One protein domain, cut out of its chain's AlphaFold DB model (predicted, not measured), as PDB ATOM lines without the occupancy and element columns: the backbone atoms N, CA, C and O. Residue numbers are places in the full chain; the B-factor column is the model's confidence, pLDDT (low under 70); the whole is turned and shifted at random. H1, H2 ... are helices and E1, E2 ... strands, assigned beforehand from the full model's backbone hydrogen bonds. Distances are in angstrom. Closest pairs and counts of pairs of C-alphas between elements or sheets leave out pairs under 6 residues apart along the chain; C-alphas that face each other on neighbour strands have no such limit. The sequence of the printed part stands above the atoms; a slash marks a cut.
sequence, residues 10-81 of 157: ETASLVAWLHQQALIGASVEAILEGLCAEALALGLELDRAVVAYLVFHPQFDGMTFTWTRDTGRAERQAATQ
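This is residues 10 to 81 of the 157 residues of an uncharacterized protein of Microvirga tunisiensis (UniProt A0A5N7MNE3). A twisted sheet of three antiparallel strands has one helix, H2, packed slantwise on one face, and a second helix, H1, packs on H2 away from the sheet, with no contact to the strands. The two helices form a hairpin side by side, and the other face of the sheet is bare of named helices. The printed part has 72 residues with two named helices and then three named strands, in the order H1 H2 E1 E2 E3; the sheet's order is E1 - E2 - E3, and the class is mixed, helices and strands. The whole is only just compact, close to loose, with a radius of gyration of the C-alphas of 13.4 A, and it is flat, spanning 40 by 29 by 15 A.

The inner strand E2, residues 62 to 68, is the antiparallel neighbour of the edge strand E1, residues 48 to 54, at 171 degrees; N 51 and O 65 are within hydrogen-bond range at 3.0 A, and N 65 and O 51 at 2.8 A. E2 is also antiparallel to the other edge strand, E3, residues 74 to 79, at 153 degrees, with N 64 and O 77 at 2.8 A. E1, E2 and E3 form a meander, each strand the antiparallel neighbour of the one before, and both strand pairs are hairpins. The sheet is twisted, its C-alphas lying up to 4.1 A off the best plane. H2, residues 28 to 41, is on the sheet at a height over the sheet of 9.3 A, which gives two layers, a helix on one face of a sheet. It lies over E2 and only just over E1, with 3 of its C-alphas falling on E1, and runs slantwise to the strands, at 34 degrees to E2 on the local plane. The closest C-alphas of H2 and E3 are those of Glu 29 and Ala 74, 5.0 A apart; those of H2 and E1 are Cys 36 and Ala 49, 7.6 A. H1, residues 10 to 23, touches H2, the closest C-alphas being those of Gln 21 and Ile 31, 6.7 A apart. H1 and H2 form a helical hairpin, at a shallow tilt of 10 degrees, opposite ways. H1 is not on the sheet and is apart from E1, E2 and E3. In H1 and H2 every O i to N i+4 pair is within hydrogen-bond range.

E1 measures 20.5 A from first to last C-alpha, E2 19.9 A and E3 16.0 A; E3 ends at C-alpha 79, (16.307, -20.815, -30.549). H2 measures 19.8 A and begins at C-alpha 28, (0.837, -18.052, -33.467). H1 measures 20.2 A and begins at C-alpha 10, (-12.343, -19.480, -50.290).

The two C-alphas farthest apart are those of Gly 43 and Pro 58, 41.0 A. The printed part has no cut; the links H1 to H2 and E2 to E3 are tight, H2 to E1 and E1 to E2 are short, and no link is long. The mean pLDDT of the printed part is 93.5, and no printed residue is under 70.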
ATOM      1  N   GLU A  10     -12.620 -18.941 -51.630       81.06
ATOM      2  CA  GLU A  10     -12.343 -19.480 -50.290       81.06
ATOM      3  C   GLU A  10     -11.017 -18.959 -49.712       81.06
ATOM      4  O   GLU A  10     -10.946 -18.594 -48.539       81.06
ATOM      5  N   THR A  11      -9.999 -18.769 -50.555       86.06
ATOM      6  CA  THR A  11      -8.713 -18.187 -50.143       86.06
ATOM      7  C   THR A  11      -8.872 -16.759 -49.606       86.06
ATOM      8  O   THR A  11      -8.153 -16.360 -48.693       86.06
ATOM      9  N   ALA A  12      -9.826 -15.974 -50.123       87.69
ATOM     10  CA  ALA A  12     -10.068 -14.613 -49.631       87.69
ATOM     11  C   ALA A  12     -10.668 -14.630 -48.218       87.69
ATOM     12  O   ALA A  12     -10.325 -13.791 -47.382       87.69
ATOM     13  N   SER A  13     -11.517 -15.623 -47.939       88.94
ATOM     14  CA  SER A  13     -12.096 -15.840 -46.611       88.94
ATOM     15  C   SER A  13     -11.024 -16.254 -45.603       88.94
ATOM     16  O   SER A  13     -10.994 -15.719 -44.497       88.94
ATOM     17  N   LEU A  14     -10.085 -17.116 -46.006       91.44
ATOM     18  CA  LEU A  14      -8.929 -17.487 -45.187       91.44
ATOM     19  C   LEU A  14      -8.040 -16.277 -44.855       91.44
ATOM     20  O   LEU A  14      -7.656 -16.090 -43.703       91.44
ATOM     21  N   VAL A  15      -7.755 -15.409 -45.831       91.81
ATOM     22  CA  VAL A  15      -6.990 -14.170 -45.588       91.81
ATOM     23  C   VAL A  15      -7.726 -13.242 -44.617       91.81
ATOM     24  O   VAL A  15      -7.113 -12.700 -43.696       91.81
ATOM     25  N   ALA A  16      -9.042 -13.077 -44.777       92.19
ATOM     26  CA  ALA A  16      -9.848 -12.284 -43.852       92.19
ATOM     27  C   ALA A  16      -9.827 -12.868 -42.428       92.19
ATOM     28  O   ALA A  16      -9.669 -12.123 -41.458       92.19
ATOM     29  N   TRP A  17      -9.911 -14.195 -42.307       94.56
ATOM     30  CA  TRP A  17      -9.795 -14.894 -41.031       94.56
ATOM     31  C   TRP A  17      -8.424 -14.666 -40.382       94.56
ATOM     32  O   TRP A  17      -8.373 -14.298 -39.210       94.56
ATOM     33  N   LEU A  18      -7.323 -14.780 -41.136       94.88
ATOM     34  CA  LEU A  18      -5.968 -14.509 -40.636       94.88
ATOM     35  C   LEU A  18      -5.835 -13.083 -40.081       94.88
ATOM     36  O   LEU A  18      -5.293 -12.895 -38.989       94.88
ATOM     37  N   HIS A  19      -6.369 -12.080 -40.786       94.38
ATOM     38  CA  HIS A  19      -6.385 -10.700 -40.292       94.38
ATOM     39  C   HIS A  19      -7.180 -10.563 -38.993       94.38
ATOM     40  O   HIS A  19      -6.721  -9.905 -38.060       94.38
ATOM     41  N   GLN A  20      -8.350 -11.196 -38.903       96.19
ATOM     42  CA  GLN A  20      -9.148 -11.171 -37.682       96.19
ATOM     43  C   GLN A  20      -8.392 -11.807 -36.507       96.19
ATOM     44  O   GLN A  20      -8.356 -11.211 -35.433       96.19
ATOM     45  N   GLN A  21      -7.758 -12.968 -36.707       96.75
ATOM     46  CA  GLN A  21      -6.968 -13.628 -35.661       96.75
ATOM     47  C   GLN A  21      -5.815 -12.745 -35.169       96.75
ATOM     48  O   GLN A  21      -5.577 -12.647 -33.964       96.75
ATOM     49  N   ALA A  22      -5.136 -12.053 -36.089       91.06
ATOM     50  CA  ALA A  22      -4.084 -11.106 -35.743       91.06
ATOM     51  C   ALA A  22      -4.618  -9.924 -34.912       91.06
ATOM     52  O   ALA A  22      -4.009  -9.554 -33.911       91.06
ATOM     53  N   LEU A  23      -5.777  -9.362 -35.280       95.50
ATOM     54  CA  LEU A  23      -6.391  -8.231 -34.569       95.50
ATOM     55  C   LEU A  23      -6.856  -8.583 -33.151       95.50
ATOM     56  O   LEU A  23      -6.788  -7.733 -32.266       95.50
ATOM     57  N   ILE A  24      -7.314  -9.817 -32.922       96.31
ATOM     58  CA  ILE A  24      -7.725 -10.273 -31.584       96.31
ATOM     59  C   ILE A  24      -6.556 -10.793 -30.735       96.31
ATOM     60  O   ILE A  24      -6.769 -11.187 -29.590       96.31
ATOM     61  N   GLY A  25      -5.334 -10.809 -31.276       95.56
ATOM     62  CA  GLY A  25      -4.144 -11.268 -30.561       95.56
ATOM     63  C   GLY A  25      -4.105 -12.780 -30.332       95.56
ATOM     64  O   GLY A  25      -3.622 -13.227 -29.290       95.56
ATOM     65  N   ALA A  26      -4.623 -13.576 -31.273       96.94
ATOM     66  CA  ALA A  26      -4.514 -15.028 -31.202       96.94
ATOM     67  C   ALA A  26      -3.040 -15.476 -31.179       96.94
ATOM     68  O   ALA A  26      -2.168 -14.857 -31.792       96.94
ATOM     69  N   SER A  27      -2.763 -16.579 -30.478       96.19
ATOM     70  CA  SER A  27      -1.423 -17.181 -30.472       96.19
ATOM     71  C   SER A  27      -1.003 -17.630 -31.877       96.19
ATOM     72  O   SER A  27      -1.849 -18.034 -32.678       96.19
ATOM     73  N   VAL A  28       0.300 -17.601 -32.170       95.38
ATOM     74  CA  VAL A  28       0.837 -18.052 -33.467       95.38
ATOM     75  C   VAL A  28       0.535 -19.533 -33.689       95.38
ATOM     76  O   VAL A  28       0.242 -19.932 -34.810       95.38
ATOM     77  N   GLU A  29       0.533 -20.326 -32.619       97.56
ATOM     78  CA  GLU A  29       0.113 -21.722 -32.609       97.56
ATOM     79  C   GLU A  29      -1.316 -21.867 -33.143       97.56
ATOM     80  O   GLU A  29      -1.531 -22.580 -34.119       97.56
ATOM     81  N   ALA A  30      -2.279 -21.138 -32.569       97.00
ATOM     82  CA  ALA A  30      -3.681 -21.193 -32.990       97.00
ATOM     83  C   ALA A  30      -3.879 -20.716 -34.439       97.00
ATOM     84  O   ALA A  30      -4.662 -21.302 -35.187       97.00
ATOM     85  N   ILE A  31      -3.150 -19.672 -34.847       97.50
ATOM     86  CA  ILE A  31      -3.183 -19.168 -36.225       97.50
ATOM     87  C   ILE A  31      -2.648 -20.225 -37.195       97.50
ATOM     88  O   ILE A  31      -3.282 -20.488 -38.213       97.50
ATOM     89  N   LEU A  32      -1.504 -20.839 -36.883       97.62
ATOM     90  CA  LEU A  32      -0.879 -21.856 -37.728       97.62
ATOM     91  C   LEU A  32      -1.741 -23.120 -37.814       97.62
ATOM     92  O   LEU A  32      -1.930 -23.650 -38.905       97.62
ATOM     93  N   GLU A  33      -2.301 -23.573 -36.693       97.94
ATOM     94  CA  GLU A  33      -3.223 -24.712 -36.642       97.94
ATOM     95  C   GLU A  33      -4.457 -24.479 -37.522       97.94
ATOM     96  O   GLU A  33      -4.781 -25.328 -38.352       97.94
ATOM     97  N   GLY A  34      -5.115 -23.321 -37.388       96.31
ATOM     98  CA  GLY A  34      -6.286 -22.986 -38.203       96.31
ATOM     99  C   GLY A  34      -5.944 -22.807 -39.684       96.31
ATOM    100  O   GLY A  34      -6.649 -23.332 -40.539       96.31
ATOM    101  N   LEU A  35      -4.816 -22.160 -39.997       96.12
ATOM    102  CA  LEU A  35      -4.323 -22.035 -41.370       96.12
ATOM    103  C   LEU A  35      -4.097 -23.406 -42.017       96.12
ATOM    104  O   LEU A  35      -4.513 -23.627 -43.152       96.12
ATOM    105  N   CYS A  36      -3.439 -24.326 -41.310       96.94
ATOM    106  CA  CYS A  36      -3.204 -25.672 -41.815       96.94
ATOM    107  C   CYS A  36      -4.513 -26.456 -41.961       96.94
ATOM    108  O   CYS A  36      -4.684 -27.128 -42.973       96.94
ATOM    109  N   ALA A  37      -5.449 -26.340 -41.015       95.56
ATOM    110  CA  ALA A  37      -6.759 -26.986 -41.113       95.56
ATOM    111  C   ALA A  37      -7.550 -26.517 -42.348       95.56
ATOM    112  O   ALA A  37      -8.061 -27.348 -43.099       95.56
ATOM    113  N   GLU A  38      -7.591 -25.210 -42.604       94.00
ATOM    114  CA  GLU A  38      -8.245 -24.644 -43.789       94.00
ATOM    115  C   GLU A  38      -7.522 -25.044 -45.081       94.00
ATOM    116  O   GLU A  38      -8.151 -25.483 -46.038       94.00
ATOM    117  N   ALA A  39      -6.187 -24.992 -45.109       93.38
ATOM    118  CA  ALA A  39      -5.411 -25.437 -46.267       93.38
ATOM    119  C   ALA A  39      -5.696 -26.909 -46.627       93.38
ATOM    120  O   ALA A  39      -5.854 -27.236 -47.804       93.38
ATOM    121  N   LEU A  40      -5.812 -27.782 -45.621       94.69
ATOM    122  CA  LEU A  40      -6.207 -29.180 -45.803       94.69
ATOM    123  C   LEU A  40      -7.628 -29.305 -46.366       94.69
ATOM    124  O   LEU A  40      -7.849 -30.100 -47.279       94.69
ATOM    125  N   ALA A  41      -8.582 -28.521 -45.853       92.44
ATOM    126  CA  ALA A  41      -9.962 -28.508 -46.340       92.44
ATOM    127  C   ALA A  41     -10.060 -28.053 -47.808       92.44
ATOM    128  O   ALA A  41     -10.887 -28.566 -48.557       92.44
ATOM    129  N   LEU A  42      -9.158 -27.163 -48.233       90.69
ATOM    130  CA  LEU A  42      -9.005 -26.702 -49.618       90.69
ATOM    131  C   LEU A  42      -8.238 -27.686 -50.523       90.69
ATOM    132  O   LEU A  42      -8.008 -27.399 -51.697       90.69
ATOM    133  N   GLY A  43      -7.833 -28.848 -50.001       91.31
ATOM    134  CA  GLY A  43      -7.189 -29.916 -50.766       91.31
ATOM    135  C   GLY A  43      -5.666 -29.822 -50.871       91.31
ATOM    136  O   GLY A  43      -5.070 -30.571 -51.646       91.31
ATOM    137  N   LEU A  44      -5.006 -28.939 -50.111       91.62
ATOM    138  CA  LEU A  44      -3.544 -28.950 -50.020       91.62
ATOM    139  C   LEU A  44      -3.079 -30.117 -49.147       91.62
ATOM    140  O   LEU A  44      -3.453 -30.238 -47.984       91.62
ATOM    141  N   GLU A  45      -2.196 -30.957 -49.680       93.31
ATOM    142  CA  GLU A  45      -1.591 -32.055 -48.928       93.31
ATOM    143  C   GLU A  45      -0.409 -31.547 -48.093       93.31
ATOM    144  O   GLU A  45       0.735 -31.506 -48.543       93.31
ATOM    145  N   LEU A  46      -0.705 -31.108 -46.867       95.06
ATOM    146  CA  LEU A  46       0.299 -30.671 -45.896       95.06
ATOM    147  C   LEU A  46       0.515 -31.733 -44.820       95.06
ATOM    148  O   LEU A  46      -0.435 -32.117 -44.143       95.06
ATOM    149  N   ASP A  47       1.755 -32.167 -44.622       96.38
ATOM    150  CA  ASP A  47       2.134 -33.064 -43.517       96.38
ATOM    151  C   ASP A  47       2.872 -32.326 -42.392       96.38
ATOM    152  O   ASP A  47       2.888 -32.755 -41.237       96.38
ATOM    153  N   ARG A  48       3.472 -31.179 -42.728       96.38
ATOM    154  CA  ARG A  48       4.246 -30.343 -41.813       96.38
ATOM    155  C   ARG A  48       4.250 -28.893 -42.281       96.38
ATOM    156  O   ARG A  48       4.436 -28.635 -43.466       96.38
ATOM    157  N   ALA A  49       4.139 -27.957 -41.344       97.44
ATOM    158  CA  ALA A  49       4.307 -26.530 -41.601       97.44
ATOM    159  C   ALA A  49       5.188 -25.902 -40.522       97.44
ATOM    160  O   ALA A  49       5.144 -26.306 -39.360       97.44
ATOM    161  N   VAL A  50       6.018 -24.935 -40.911       96.56
ATOM    162  CA  VAL A  50       6.915 -24.240 -39.986       96.56
ATOM    163  C   VAL A  50       6.839 -22.743 -40.232       96.56
ATOM    164  O   VAL A  50       7.025 -22.294 -41.360       96.56
ATOM    165  N   VAL A  51       6.628 -21.981 -39.162       95.12
ATOM    166  CA  VAL A  51       6.778 -20.522 -39.151       95.12
ATOM    167  C   VAL A  51       7.909 -20.178 -38.198       95.12
ATOM    168  O   VAL A  51       7.946 -20.678 -37.075       95.12
ATOM    169  N   ALA A  52       8.842 -19.337 -38.629       92.44
ATOM    170  CA  ALA A  52       9.945 -18.894 -37.791       92.44
ATOM    171  C   ALA A  52      10.224 -17.409 -37.997       92.44
ATOM    172  O   ALA A  52      10.120 -16.898 -39.111       92.44
ATOM    173  N   TYR A  53      10.598 -16.726 -36.921       90.06
ATOM    174  CA  TYR A  53      10.988 -15.322 -36.956       90.06
ATOM    175  C   TYR A  53      12.003 -15.018 -35.858       90.06
ATOM    176  O   TYR A  53      12.029 -15.662 -34.804       90.06
ATOM    177  N   LEU A  54      12.856 -14.030 -36.119       87.00
ATOM    178  CA  LEU A  54      13.800 -13.522 -35.131       87.00
ATOM    179  C   LEU A  54      13.063 -12.646 -34.117       87.00
ATOM    180  O   LEU A  54      12.097 -11.961 -34.458       87.00
ATOM    181  N   VAL A  55      13.511 -12.683 -32.866       87.06
ATOM    182  CA  VAL A  55      12.932 -11.888 -31.778       87.06
ATOM    183  C   VAL A  55      14.027 -11.155 -31.016       87.06
ATOM    184  O   VAL A  55      15.109 -11.692 -30.799       87.06
ATOM    185  N   PHE A  56      13.725  -9.943 -30.555       85.75
ATOM    186  CA  PHE A  56      14.593  -9.182 -29.653       85.75
ATOM    187  C   PHE A  56      14.328  -9.598 -28.203       85.75
ATOM    188  O   PHE A  56      13.728  -8.860 -27.426       85.75
ATOM    189  N   HIS A  57      14.703 -10.830 -27.856       81.62
ATOM    190  CA  HIS A  57      14.554 -11.350 -26.501       81.62
ATOM    191  C   HIS A  57      15.929 -11.452 -25.815       81.62
ATOM    192  O   HIS A  57      16.876 -11.935 -26.435       81.62
ATOM    193  N   PRO A  58      16.073 -11.094 -24.521       86.50
ATOM    194  CA  PRO A  58      17.374 -11.140 -23.841       86.50
ATOM    195  C   PRO A  58      18.043 -12.525 -23.858       86.50
ATOM    196  O   PRO A  58      19.266 -12.634 -23.901       86.50
ATOM    197  N   GLN A  59      17.234 -13.589 -23.836       89.50
ATOM    198  CA  GLN A  59      17.699 -14.981 -23.749       89.50
ATOM    199  C   GLN A  59      17.717 -15.740 -25.088       89.50
ATOM    200  O   GLN A  59      18.416 -16.742 -25.203       89.50
ATOM    201  N   PHE A  60      16.948 -15.307 -26.092       89.56
ATOM    202  CA  PHE A  60      16.736 -16.080 -27.322       89.56
ATOM    203  C   PHE A  60      16.739 -15.164 -28.536       89.56
ATOM    204  O   PHE A  60      16.323 -14.015 -28.443       89.56
ATOM    205  N   ASP A  61      17.156 -15.694 -29.678       88.12
ATOM    206  CA  ASP A  61      17.329 -14.909 -30.899       88.12
ATOM    207  C   ASP A  61      16.225 -15.195 -31.935       88.12
ATOM    208  O   ASP A  61      15.996 -14.387 -32.833       88.12
ATOM    209  N   GLY A  62      15.494 -16.308 -31.806       91.06
ATOM    210  CA  GLY A  62      14.381 -16.634 -32.694       91.06
ATOM    211  C   GLY A  62      13.353 -17.578 -32.087       91.06
ATOM    212  O   GLY A  62      13.646 -18.332 -31.159       91.06
ATOM    213  N   MET A  63      12.137 -17.529 -32.625       93.88
ATOM    214  CA  MET A  63      11.053 -18.461 -32.321       93.88
ATOM    215  C   MET A  63      10.703 -19.265 -33.565       93.88
ATOM    216  O   MET A  63      10.687 -18.734 -34.671       93.88
ATOM    217  N   THR A  64      10.421 -20.547 -33.372       94.81
ATOM    218  CA  THR A  64       9.938 -21.465 -34.404       94.81
ATOM    219  C   THR A  64       8.661 -22.131 -33.918       94.81
ATOM    220  O   THR A  64       8.580 -22.549 -32.767       94.81
ATOM    221  N   PHE A  65       7.681 -22.248 -34.801       97.25
ATOM    222  CA  PHE A  65       6.412 -22.925 -34.578       97.25
ATOM    223  C   PHE A  65       6.312 -24.036 -35.606       97.25
ATOM    224  O   PHE A  65       6.346 -23.756 -36.803       97.25
ATOM    225  N   THR A  66       6.247 -25.286 -35.156       97.44
ATOM    226  CA  THR A  66       6.140 -26.450 -36.040       97.44
ATOM    227  C   THR A  66       4.786 -27.104 -35.850       97.44
ATOM    228  O   THR A  66       4.486 -27.588 -34.766       97.44
ATOM    229  N   TRP A  67       3.994 -27.142 -36.913       98.50
ATOM    230  CA  TRP A  67       2.760 -27.910 -36.993       98.50
ATOM    231  C   TRP A  67       3.005 -29.239 -37.711       98.50
ATOM    232  O   TRP A  67       3.790 -29.298 -38.665       98.50
ATOM    233  N   THR A  68       2.330 -30.298 -37.264       97.44
ATOM    234  CA  THR A  68       2.367 -31.629 -37.890       97.44
ATOM    235  C   THR A  68       0.962 -32.177 -38.090       97.44
ATOM    236  O   THR A  68       0.089 -31.979 -37.243       97.44
ATOM    237  N   ARG A  69       0.751 -32.911 -39.188       95.88
ATOM    238  CA  ARG A  69      -0.547 -33.531 -39.490       95.88
ATOM    239  C   ARG A  69      -0.977 -34.540 -38.428       95.88
ATOM    240  O   ARG A  69      -2.148 -34.555 -38.068       95.88
ATOM    241  N   ASP A  70      -0.043 -35.335 -37.910       94.94
ATOM    242  CA  ASP A  70      -0.341 -36.418 -36.962       94.94
ATOM    243  C   ASP A  70      -1.014 -35.921 -35.679       94.94
ATOM    244  O   ASP A  70      -1.902 -36.575 -35.137       94.94
ATOM    245  N   THR A  71      -0.591 -34.756 -35.191       96.19
ATOM    246  CA  THR A  71      -1.137 -34.167 -33.963       96.19
ATOM    247  C   THR A  71      -2.198 -33.113 -34.252       96.19
ATOM    248  O   THR A  71      -3.053 -32.853 -33.408       96.19
ATOM    249  N   GLY A  72      -2.125 -32.461 -35.416       95.81
ATOM    250  CA  GLY A  72      -2.894 -31.258 -35.711       95.81
ATOM    251  C   GLY A  72      -2.528 -30.071 -34.812       95.81
ATOM    252  O   GLY A  72      -3.267 -29.090 -34.792       95.81
ATOM    253  N   ARG A  73      -1.421 -30.150 -34.058       97.75
ATOM    254  CA  ARG A  73      -0.982 -29.134 -33.094       97.75
ATOM    255  C   ARG A  73       0.287 -28.442 -33.567       97.75
ATOM    256  O   ARG A  73       1.136 -29.057 -34.215       97.75
ATOM    257  N   ALA A  74       0.411 -27.167 -33.218       97.94
ATOM    258  CA  ALA A  74       1.629 -26.395 -33.389       97.94
ATOM    259  C   ALA A  74       2.422 -26.344 -32.078       97.94
ATOM    260  O   ALA A  74       1.897 -25.990 -31.024       97.94
ATOM    261  N   GLU A  75       3.708 -26.666 -32.160       97.69
ATOM    262  CA  GLU A  75       4.635 -26.605 -31.034       97.69
ATOM    263  C   GLU A  75       5.602 -25.437 -31.192       97.69
ATOM    264  O   GLU A  75       6.214 -25.251 -32.249       97.69
ATOM    265  N   ARG A  76       5.757 -24.662 -30.117       96.31
ATOM    266  CA  ARG A  76       6.675 -23.527 -30.048       96.31
ATOM    267  C   ARG A  76       8.036 -23.947 -29.508       96.31
ATOM    268  O   ARG A  76       8.140 -24.540 -28.438       96.31
ATOM    269  N   GLN A  77       9.086 -23.506 -30.189       95.38
ATOM    270  CA  GLN A  77      10.472 -23.676 -29.778       95.38
ATOM    271  C   GLN A  77      11.232 -22.348 -29.857       95.38
ATOM    272  O   GLN A  77      11.195 -21.645 -30.867       95.38
ATOM    273  N   ALA A  78      11.949 -22.018 -28.783       94.12
ATOM    274  CA  ALA A  78      12.916 -20.929 -28.766       94.12
ATOM    275  C   ALA A  78      14.276 -21.408 -29.293       94.12
ATOM    276  O   ALA A  78      14.679 -22.541 -29.031       94.12
ATOM    277  N   ALA A  79      14.986 -20.538 -30.003       89.75
ATOM    278  CA  ALA A  79      16.307 -20.815 -30.549       89.75
ATOM    279  C   ALA A  79      17.282 -19.678 -30.231       89.75
ATOM    280  O   ALA A  79      16.936 -18.496 -30.291       89.75
ATOM    281  N   THR A  80      18.518 -20.046 -29.909       90.38
ATOM    282  CA  THR A  80      19.647 -19.116 -29.824       90.38
ATOM    283  C   THR A  80      20.380 -19.040 -31.165       90.38
ATOM    284  O   THR A  80      20.222 -19.901 -32.032       90.38
ATOM    285  N   GLN A  81      21.238 -18.038 -31.349       85.50
ATOM    286  CA  GLN A  81      22.092 -17.942 -32.535       85.50
ATOM    287  C   GLN A  81      22.959 -19.189 -32.785       85.50
ATOM    288  O   GLN A  81      23.026 -19.632 -33.936       85.50
TER     289      GLN A  81